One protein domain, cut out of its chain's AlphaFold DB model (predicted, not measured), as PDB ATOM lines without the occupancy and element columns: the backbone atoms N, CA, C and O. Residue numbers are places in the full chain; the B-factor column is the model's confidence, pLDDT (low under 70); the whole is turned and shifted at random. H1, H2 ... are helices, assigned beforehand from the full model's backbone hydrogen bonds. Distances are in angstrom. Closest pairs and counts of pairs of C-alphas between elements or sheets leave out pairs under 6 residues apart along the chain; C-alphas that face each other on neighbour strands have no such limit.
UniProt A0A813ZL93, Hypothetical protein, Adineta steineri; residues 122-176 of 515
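What this domain is: This is residues 122 to 176 of the 515 residues of the protein "Hypothetical protein" of Adineta steineri (UniProt A0A813ZL93). Three helices make a small triangle: H1 and H2 start near each other, H3 folds back from the end of H2, and the last part of H3 meets the end of H1. A long loop, residues 136 to 148, leads from the end of H1 back to the start of H2, and the turn at residues 161 to 166 sticks out at one end. The printed part has 55 residues with three named helices in the order H1, H2, H3 and no named strand; its class is all helix. It is compact, with a radius of gyration of the C-alphas of 10.8 A and spans of 30 by 22 by 19 A.

Where its parts are: H1, residues 126 to 135, begins with C-alpha 126 at (25.311, 0.265, 123.415) and is 14.2 A long from first to last C-alpha. H2, residues 149 to 162, is the longest helix at 20.4 A, and C-alpha 149 stands at (22.857, 4.892, 122.176). H3, residues 164 to 175, spans 15.4 A and ends with C-alpha 175 at (17.349, -12.600, 123.088).

How they stand to each other: H1 and H2 touch, the closest C-alphas being those of Thr 126 and Lys 149, 5.4 A apart. They run the same way at a steep tilt of 41 degrees. H3 touches H1 with residues 171 to 175 alone; the closest C-alphas, of Gln 135 and Lys 174, are 6.0 A apart. These two helices are about perpendicular, at 81 degrees. H2 and H3 only just touch, and only at the corner by their link, with 3 pairs of C-alphas within 8 A, the closest being Tyr 160 and Phe 167 at 5.5 A. They run opposite ways at a steep tilt of 54 degrees. In H1, H2 and H3 every O i to N i+4 pair is within hydrogen-bond range.

The domain as a whole: The two C-alphas farthest apart, of Trp 146 and Pro 165, are 30.0 A apart. The printed part has no cut. The link from H1 to H2, 13 residues, is long, and that from H2 to H3 is tight. The mean pLDDT of the printed part is 81.1; residues 141 to 146 and 175 to 176 are under 70.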
ATOM      1  N   GLN A 122      17.954   2.669 129.495       83.62
ATOM      2  CA  GLN A 122      19.016   3.667 129.639       83.62
ATOM      3  C   GLN A 122      20.279   3.131 130.332       83.62
ATOM      4  O   GLN A 122      21.379   3.606 130.037       83.62
ATOM      5  N   SER A 123      20.155   2.130 131.209       80.00
ATOM      6  CA  SER A 123      21.297   1.550 131.927       80.00
ATOM      7  C   SER A 123      22.097   0.542 131.093       80.00
ATOM      8  O   SER A 123      23.253   0.272 131.411       80.00
ATOM      9  N   LEU A 124      21.538   0.026 129.993       82.94
ATOM     10  CA  LEU A 124      22.207  -0.964 129.147       82.94
ATOM     11  C   LEU A 124      23.322  -0.324 128.309       82.94
ATOM     12  O   LEU A 124      23.211   0.817 127.855       82.94
ATOM     13  N   ASN A 125      24.421  -1.047 128.082       88.12
ATOM     14  CA  ASN A 125      25.478  -0.577 127.183       88.12
ATOM     15  C   ASN A 125      25.022  -0.628 125.706       88.12
ATOM     16  O   ASN A 125      24.077  -1.339 125.350       88.12
ATOM     17  N   THR A 126      25.690   0.133 124.834       85.44
ATOM     18  CA  THR A 126      25.311   0.265 123.415       85.44
ATOM     19  C   THR A 126      25.321  -1.077 122.676       85.44
ATOM     20  O   THR A 126      24.421  -1.330 121.882       85.44
ATOM     21  N   ASN A 127      26.267  -1.970 122.982       81.25
ATOM     22  CA  ASN A 127      26.374  -3.290 122.346       81.25
ATOM     23  C   ASN A 127      25.187  -4.202 122.701       81.25
ATOM     24  O   ASN A 127      24.657  -4.912 121.846       81.25
ATOM     25  N   THR A 128      24.723  -4.150 123.952       82.12
ATOM     26  CA  THR A 128      23.545  -4.900 124.414       82.12
ATOM     27  C   THR A 128      22.288  -4.390 123.721       82.12
ATOM     28  O   THR A 128      21.494  -5.181 123.211       82.12
ATOM     29  N   LEU A 129      22.135  -3.067 123.636       87.44
ATOM     30  CA  LEU A 129      21.020  -2.437 122.931       87.44
ATOM     31  C   LEU A 129      21.032  -2.792 121.436       87.44
ATOM     32  O   LEU A 129      19.998  -3.182 120.904       87.44
ATOM     33  N   GLN A 130      22.196  -2.763 120.779       84.88
ATOM     34  CA  GLN A 130      22.362  -3.210 119.389       84.88
ATOM     35  C   GLN A 130      21.940  -4.668 119.191       84.88
ATOM     36  O   GLN A 130      21.233  -4.977 118.231       84.88
ATOM     37  N   CYS A 131      22.333  -5.559 120.103       80.06
ATOM     38  CA  CYS A 131      21.942  -6.965 120.054       80.06
ATOM     39  C   CYS A 131      20.421  -7.126 120.172       80.06
ATOM     40  O   CYS A 131      19.813  -7.794 119.334       80.06
ATOM     41  N   ILE A 132      19.795  -6.454 121.145       85.06
ATOM     42  CA  ILE A 132      18.334  -6.461 121.322       85.06
ATOM     43  C   ILE A 132      17.648  -5.966 120.048       85.06
ATOM     44  O   ILE A 132      16.763  -6.634 119.523       85.06
ATOM     45  N   VAL A 133      18.089  -4.833 119.500       88.38
ATOM     46  CA  VAL A 133      17.503  -4.245 118.291       88.38
ATOM     47  C   VAL A 133      17.638  -5.157 117.071       88.38
ATOM     48  O   VAL A 133      16.675  -5.311 116.313       88.38
ATOM     49  N   LYS A 134      18.795  -5.808 116.912       83.94
ATOM     50  CA  LYS A 134      19.046  -6.779 115.842       83.94
ATOM     51  C   LYS A 134      18.143  -8.005 115.973       83.94
ATOM     52  O   LYS A 134      17.505  -8.396 115.000       83.94
ATOM     53  N   GLN A 135      18.040  -8.585 117.168       83.75
ATOM     54  CA  GLN A 135      17.209  -9.771 117.406       83.75
ATOM     55  C   GLN A 135      15.714  -9.480 117.248       83.75
ATOM     56  O   GLN A 135      14.959 -10.277 116.683       83.75
ATOM     57  N   LEU A 136      15.280  -8.302 117.689       86.06
ATOM     58  CA  LEU A 136      13.909  -7.842 117.506       86.06
ATOM     59  C   LEU A 136      13.584  -7.511 116.034       86.06
ATOM     60  O   LEU A 136      12.409  -7.363 115.709       86.06
ATOM     61  N   GLY A 137      14.580  -7.467 115.137       88.00
ATOM     62  CA  GLY A 137      14.390  -7.186 113.710       88.00
ATOM     63  C   GLY A 137      13.933  -5.751 113.439       88.00
ATOM     64  O   GLY A 137      13.202  -5.506 112.485       88.00
ATOM     65  N   ILE A 138      14.302  -4.813 114.317       85.44
ATOM     66  CA  ILE A 138      13.818  -3.422 114.273       85.44
ATOM     67  C   ILE A 138      14.591  -2.598 113.238       85.44
ATOM     68  O   ILE A 138      14.081  -1.601 112.729       85.44
ATOM     69  N   LEU A 139      15.827  -3.000 112.934       81.19
ATOM     70  CA  LEU A 139      16.679  -2.330 111.960       81.19
ATOM     71  C   LEU A 139      16.901  -3.220 110.729       81.19
ATOM     72  O   LEU A 139      17.154  -4.414 110.897       81.19
ATOM     73  N   PRO A 140      16.832  -2.657 109.510       70.19
ATOM     74  CA  PRO A 140      17.203  -3.363 108.284       70.19
ATOM     75  C   PRO A 140      18.661  -3.851 108.304       70.19
ATOM     76  O   PRO A 140      19.514  -3.278 108.980       70.19
ATOM     77  N   GLU A 141      18.961  -4.907 107.547       61.44
ATOM     78  CA  GLU A 141      20.278  -5.572 107.557       61.44
ATOM     79  C   GLU A 141      21.437  -4.687 107.057       61.44
ATOM     80  O   GLU A 141      22.597  -4.983 107.326       61.44
ATOM     81  N   GLU A 142      21.137  -3.571 106.390       54.78
ATOM     82  CA  GLU A 142      22.129  -2.668 105.785       54.78
ATOM     83  C   GLU A 142      22.651  -1.565 106.729       54.78
ATOM     84  O   GLU A 142      23.420  -0.696 106.312       54.78
ATOM     85  N   PHE A 143      22.266  -1.563 108.009       63.25
ATOM     86  CA  PHE A 143      22.615  -0.465 108.915       63.25
ATOM     87  C   PHE A 143      23.985  -0.641 109.587       63.25
ATOM     88  O   PHE A 143      24.215  -1.548 110.388       63.25
ATOM     89  N   SER A 144      24.900   0.274 109.251       51.66
ATOM     90  CA  SER A 144      26.282   0.316 109.727       51.66
ATOM     91  C   SER A 144      26.422   0.851 111.162       51.66
ATOM     92  O   SER A 144      25.538   1.485 111.736       51.66
ATOM     93  N   THR A 145      27.576   0.552 111.750       56.06
ATOM     94  CA  THR A 145      27.951   0.497 113.174       56.06
ATOM     95  C   THR A 145      27.897   1.793 114.009       56.06
ATOM     96  O   THR A 145      28.452   1.808 115.104       56.06
ATOM     97  N   TRP A 146      27.255   2.877 113.561       56.88
ATOM     98  CA  TRP A 146      27.489   4.227 114.119       56.88
ATOM     99  C   TRP A 146      26.242   4.975 114.609       56.88
ATOM    100  O   TRP A 146      26.122   6.180 114.406       56.88
ATOM    101  N   TYR A 147      25.312   4.297 115.282       77.31
ATOM    102  CA  TYR A 147      24.194   4.985 115.938       77.31
ATOM    103  C   TYR A 147      24.499   5.364 117.383       77.31
ATOM    104  O   TYR A 147      25.063   4.581 118.152       77.31
ATOM    105  N   GLU A 148      24.052   6.561 117.764       88.69
ATOM    106  CA  GLU A 148      24.020   6.986 119.157       88.69
ATOM    107  C   GLU A 148      23.128   6.052 119.984       88.69
ATOM    108  O   GLU A 148      22.048   5.638 119.556       88.69
ATOM    109  N   LYS A 149      23.568   5.746 121.209       91.94
ATOM    110  CA  LYS A 149      22.857   4.892 122.176       91.94
ATOM    111  C   LYS A 149      21.376   5.276 122.346       91.94
ATOM    112  O   LYS A 149      20.525   4.400 122.498       91.94
ATOM    113  N   SER A 150      21.080   6.573 122.289       92.25
ATOM    114  CA  SER A 150      19.736   7.157 122.368       92.25
ATOM    115  C   SER A 150      18.771   6.584 121.326       92.25
ATOM    116  O   SER A 150      17.623   6.294 121.650       92.25
ATOM    117  N   ILE A 151      19.236   6.342 120.098       91.75
ATOM    118  CA  ILE A 151      18.396   5.866 118.991       91.75
ATOM    119  C   ILE A 151      17.945   4.422 119.230       91.75
ATOM    120  O   ILE A 151      16.786   4.092 118.977       91.75
ATOM    121  N   PHE A 152      18.817   3.568 119.775       92.06
ATOM    122  CA  PHE A 152      18.434   2.205 120.145       92.06
ATOM    123  C   PHE A 152      17.415   2.188 121.286       92.06
ATOM    124  O   PHE A 152      16.456   1.424 121.223       92.06
ATOM    125  N   ILE A 153      17.597   3.046 122.297       92.94
ATOM    126  CA  ILE A 153      16.669   3.159 123.431       92.94
ATOM    127  C   ILE A 153      15.277   3.555 122.934       92.94
ATOM    128  O   ILE A 153      14.328   2.826 123.202       92.94
ATOM    129  N   ILE A 154      15.177   4.620 122.131       93.25
ATOM    130  CA  ILE A 154      13.899   5.097 121.578       93.25
ATOM    131  C   ILE A 154      13.195   3.982 120.796       93.25
ATOM    132  O   ILE A 154      12.012   3.731 120.990       93.25
ATOM    133  N   LYS A 155      13.927   3.252 119.946       92.94
ATOM    134  CA  LYS A 155      13.348   2.168 119.137       92.94
ATOM    135  C   LYS A 155      12.853   0.983 119.965       92.94
ATOM    136  O   LYS A 155      11.845   0.371 119.611       92.94
ATOM    137  N   ILE A 156      13.562   0.640 121.038       92.00
ATOM    138  CA  ILE A 156      13.161  -0.436 121.947       92.00
ATOM    139  C   ILE A 156      11.953   0.003 122.786       92.00
ATOM    140  O   ILE A 156      11.003  -0.770 122.923       92.00
ATOM    141  N   GLU A 157      11.961   1.234 123.300       93.12
ATOM    142  CA  GLU A 157      10.852   1.815 124.064       93.12
ATOM    143  C   GLU A 157       9.584   1.925 123.211       93.12
ATOM    144  O   GLU A 157       8.525   1.492 123.662       93.12
ATOM    145  N   ASP A 158       9.687   2.381 121.960       93.31
ATOM    146  CA  ASP A 158       8.563   2.433 121.016       93.31
ATOM    147  C   ASP A 158       7.895   1.057 120.857       93.31
ATOM    148  O   ASP A 158       6.670   0.937 120.916       93.31
ATOM    149  N   LEU A 159       8.687  -0.007 120.687       91.06
ATOM    150  CA  LEU A 159       8.166  -1.370 120.539       91.06
ATOM    151  C   LEU A 159       7.596  -1.942 121.833       91.06
ATOM    152  O   LEU A 159       6.583  -2.646 121.793       91.06
ATOM    153  N   TYR A 160       8.218  -1.631 122.969       93.38
ATOM    154  CA  TYR A 160       7.680  -1.980 124.275       93.38
ATOM    155  C   TYR A 160       6.318  -1.310 124.499       93.38
ATOM    156  O   TYR A 160       5.362  -1.990 124.869       93.38
ATOM    157  N   HIS A 161       6.191  -0.016 124.203       90.50
ATOM    158  CA  HIS A 161       4.950   0.738 124.384       90.50
ATOM    159  C   HIS A 161       3.840   0.337 123.404       90.50
ATOM    160  O   HIS A 161       2.667   0.387 123.775       90.50
ATOM    161  N   GLN A 162       4.176  -0.106 122.190       92.00
ATOM    162  CA  GLN A 162       3.184  -0.596 121.225       92.00
ATOM    163  C   GLN A 162       2.490  -1.885 121.687       92.00
ATOM    164  O   GLN A 162       1.290  -2.046 121.455       92.00
ATOM    165  N   ASN A 163       3.222  -2.828 122.294       88.38
ATOM    166  CA  ASN A 163       2.648  -4.083 122.787       88.38
ATOM    167  C   ASN A 163       3.567  -4.762 123.828       88.38
ATOM    168  O   ASN A 163       4.353  -5.643 123.458       88.38
ATOM    169  N   PRO A 164       3.460  -4.411 125.128       86.62
ATOM    170  CA  PRO A 164       4.362  -4.922 126.162       86.62
ATOM    171  C   PRO A 164       4.388  -6.458 126.274       86.62
ATOM    172  O   PRO A 164       5.482  -7.021 126.296       86.62
ATOM    173  N   PRO A 165       3.242  -7.181 126.262       81.94
ATOM    174  CA  PRO A 165       3.251  -8.645 126.324       81.94
ATOM    175  C   PRO A 165       3.969  -9.288 125.133       81.94
ATOM    176  O   PRO A 165       4.772 -10.212 125.304       81.94
ATOM    177  N   LYS A 166       3.726  -8.778 123.917       83.00
ATOM    178  CA  LYS A 166       4.393  -9.268 122.706       83.00
ATOM    179  C   LYS A 166       5.885  -8.957 122.754       83.00
ATOM    180  O   LYS A 166       6.683  -9.845 122.472       83.00
ATOM    181  N   PHE A 167       6.265  -7.751 123.169       86.50
ATOM    182  CA  PHE A 167       7.663  -7.372 123.349       86.50
ATOM    183  C   PHE A 167       8.378  -8.313 124.326       86.50
ATOM    184  O   PHE A 167       9.404  -8.882 123.964       86.50
ATOM    185  N   THR A 168       7.808  -8.560 125.511       80.50
ATOM    186  CA  THR A 168       8.383  -9.485 126.500       80.50
ATOM    187  C   THR A 168       8.511 -10.900 125.938       80.50
ATOM    188  O   THR A 168       9.560 -11.516 126.093       80.50
ATOM    189  N   SER A 169       7.501 -11.407 125.221       75.31
ATOM    190  CA  SER A 169       7.580 -12.739 124.606       75.31
ATOM    191  C   SER A 169       8.684 -12.839 123.545       75.31
ATOM    192  O   SER A 169       9.447 -13.801 123.547       75.31
ATOM    193  N   ILE A 170       8.832 -11.826 122.681       78.00
ATOM    194  CA  ILE A 170       9.861 -11.815 121.635       78.00
ATOM    195  C   ILE A 170      11.244 -11.646 122.267       78.00
ATOM    196  O   ILE A 170      12.179 -12.326 121.853       78.00
ATOM    197  N   LEU A 171      11.379 -10.789 123.282       79.81
ATOM    198  CA  LEU A 171      12.635 -10.591 123.998       79.81
ATOM    199  C   LEU A 171      13.094 -11.896 124.670       79.81
ATOM    200  O   LEU A 171      14.251 -12.280 124.521       79.81
ATOM    201  N   MET A 172      12.184 -12.614 125.337       72.31
ATOM    202  CA  MET A 172      12.479 -13.914 125.955       72.31
ATOM    203  C   MET A 172      12.844 -14.975 124.908       72.31
ATOM    204  O   MET A 172      13.823 -15.695 125.083       72.31
ATOM    205  N   LEU A 173      12.092 -15.053 123.804       70.06
ATOM    206  CA  LEU A 173      12.293 -16.062 122.757       70.06
ATOM    207  C   LEU A 173      13.552 -15.826 121.918       70.06
ATOM    208  O   LEU A 173      14.224 -16.784 121.545       70.06
ATOM    209  N   LYS A 174      13.857 -14.570 121.578       74.31
ATOM    210  CA  LYS A 174      14.926 -14.234 120.626       74.31
ATOM    211  C   LYS A 174      16.225 -13.787 121.277       74.31
ATOM    212  O   LYS A 174      17.289 -14.038 120.724       74.31
ATOM    213  N   CYS A 175      16.154 -13.116 122.424       66.88
ATOM    214  CA  CYS A 175      17.349 -12.600 123.088       66.88
ATOM    215  C   CYS A 175      17.864 -13.537 124.187       66.88
ATOM    216  O   CYS A 175      18.926 -13.265 124.737       66.88
ATOM    217  N   GLY A 176      17.141 -14.617 124.517       43.94
ATOM    218  CA  GLY A 176      17.580 -15.621 125.496       43.94
ATOM    219  C   GLY A 176      17.851 -15.056 126.892       43.94
ATOM    220  O   GLY A 176      18.541 -15.685 127.692       43.94
TER     221      GLY A 176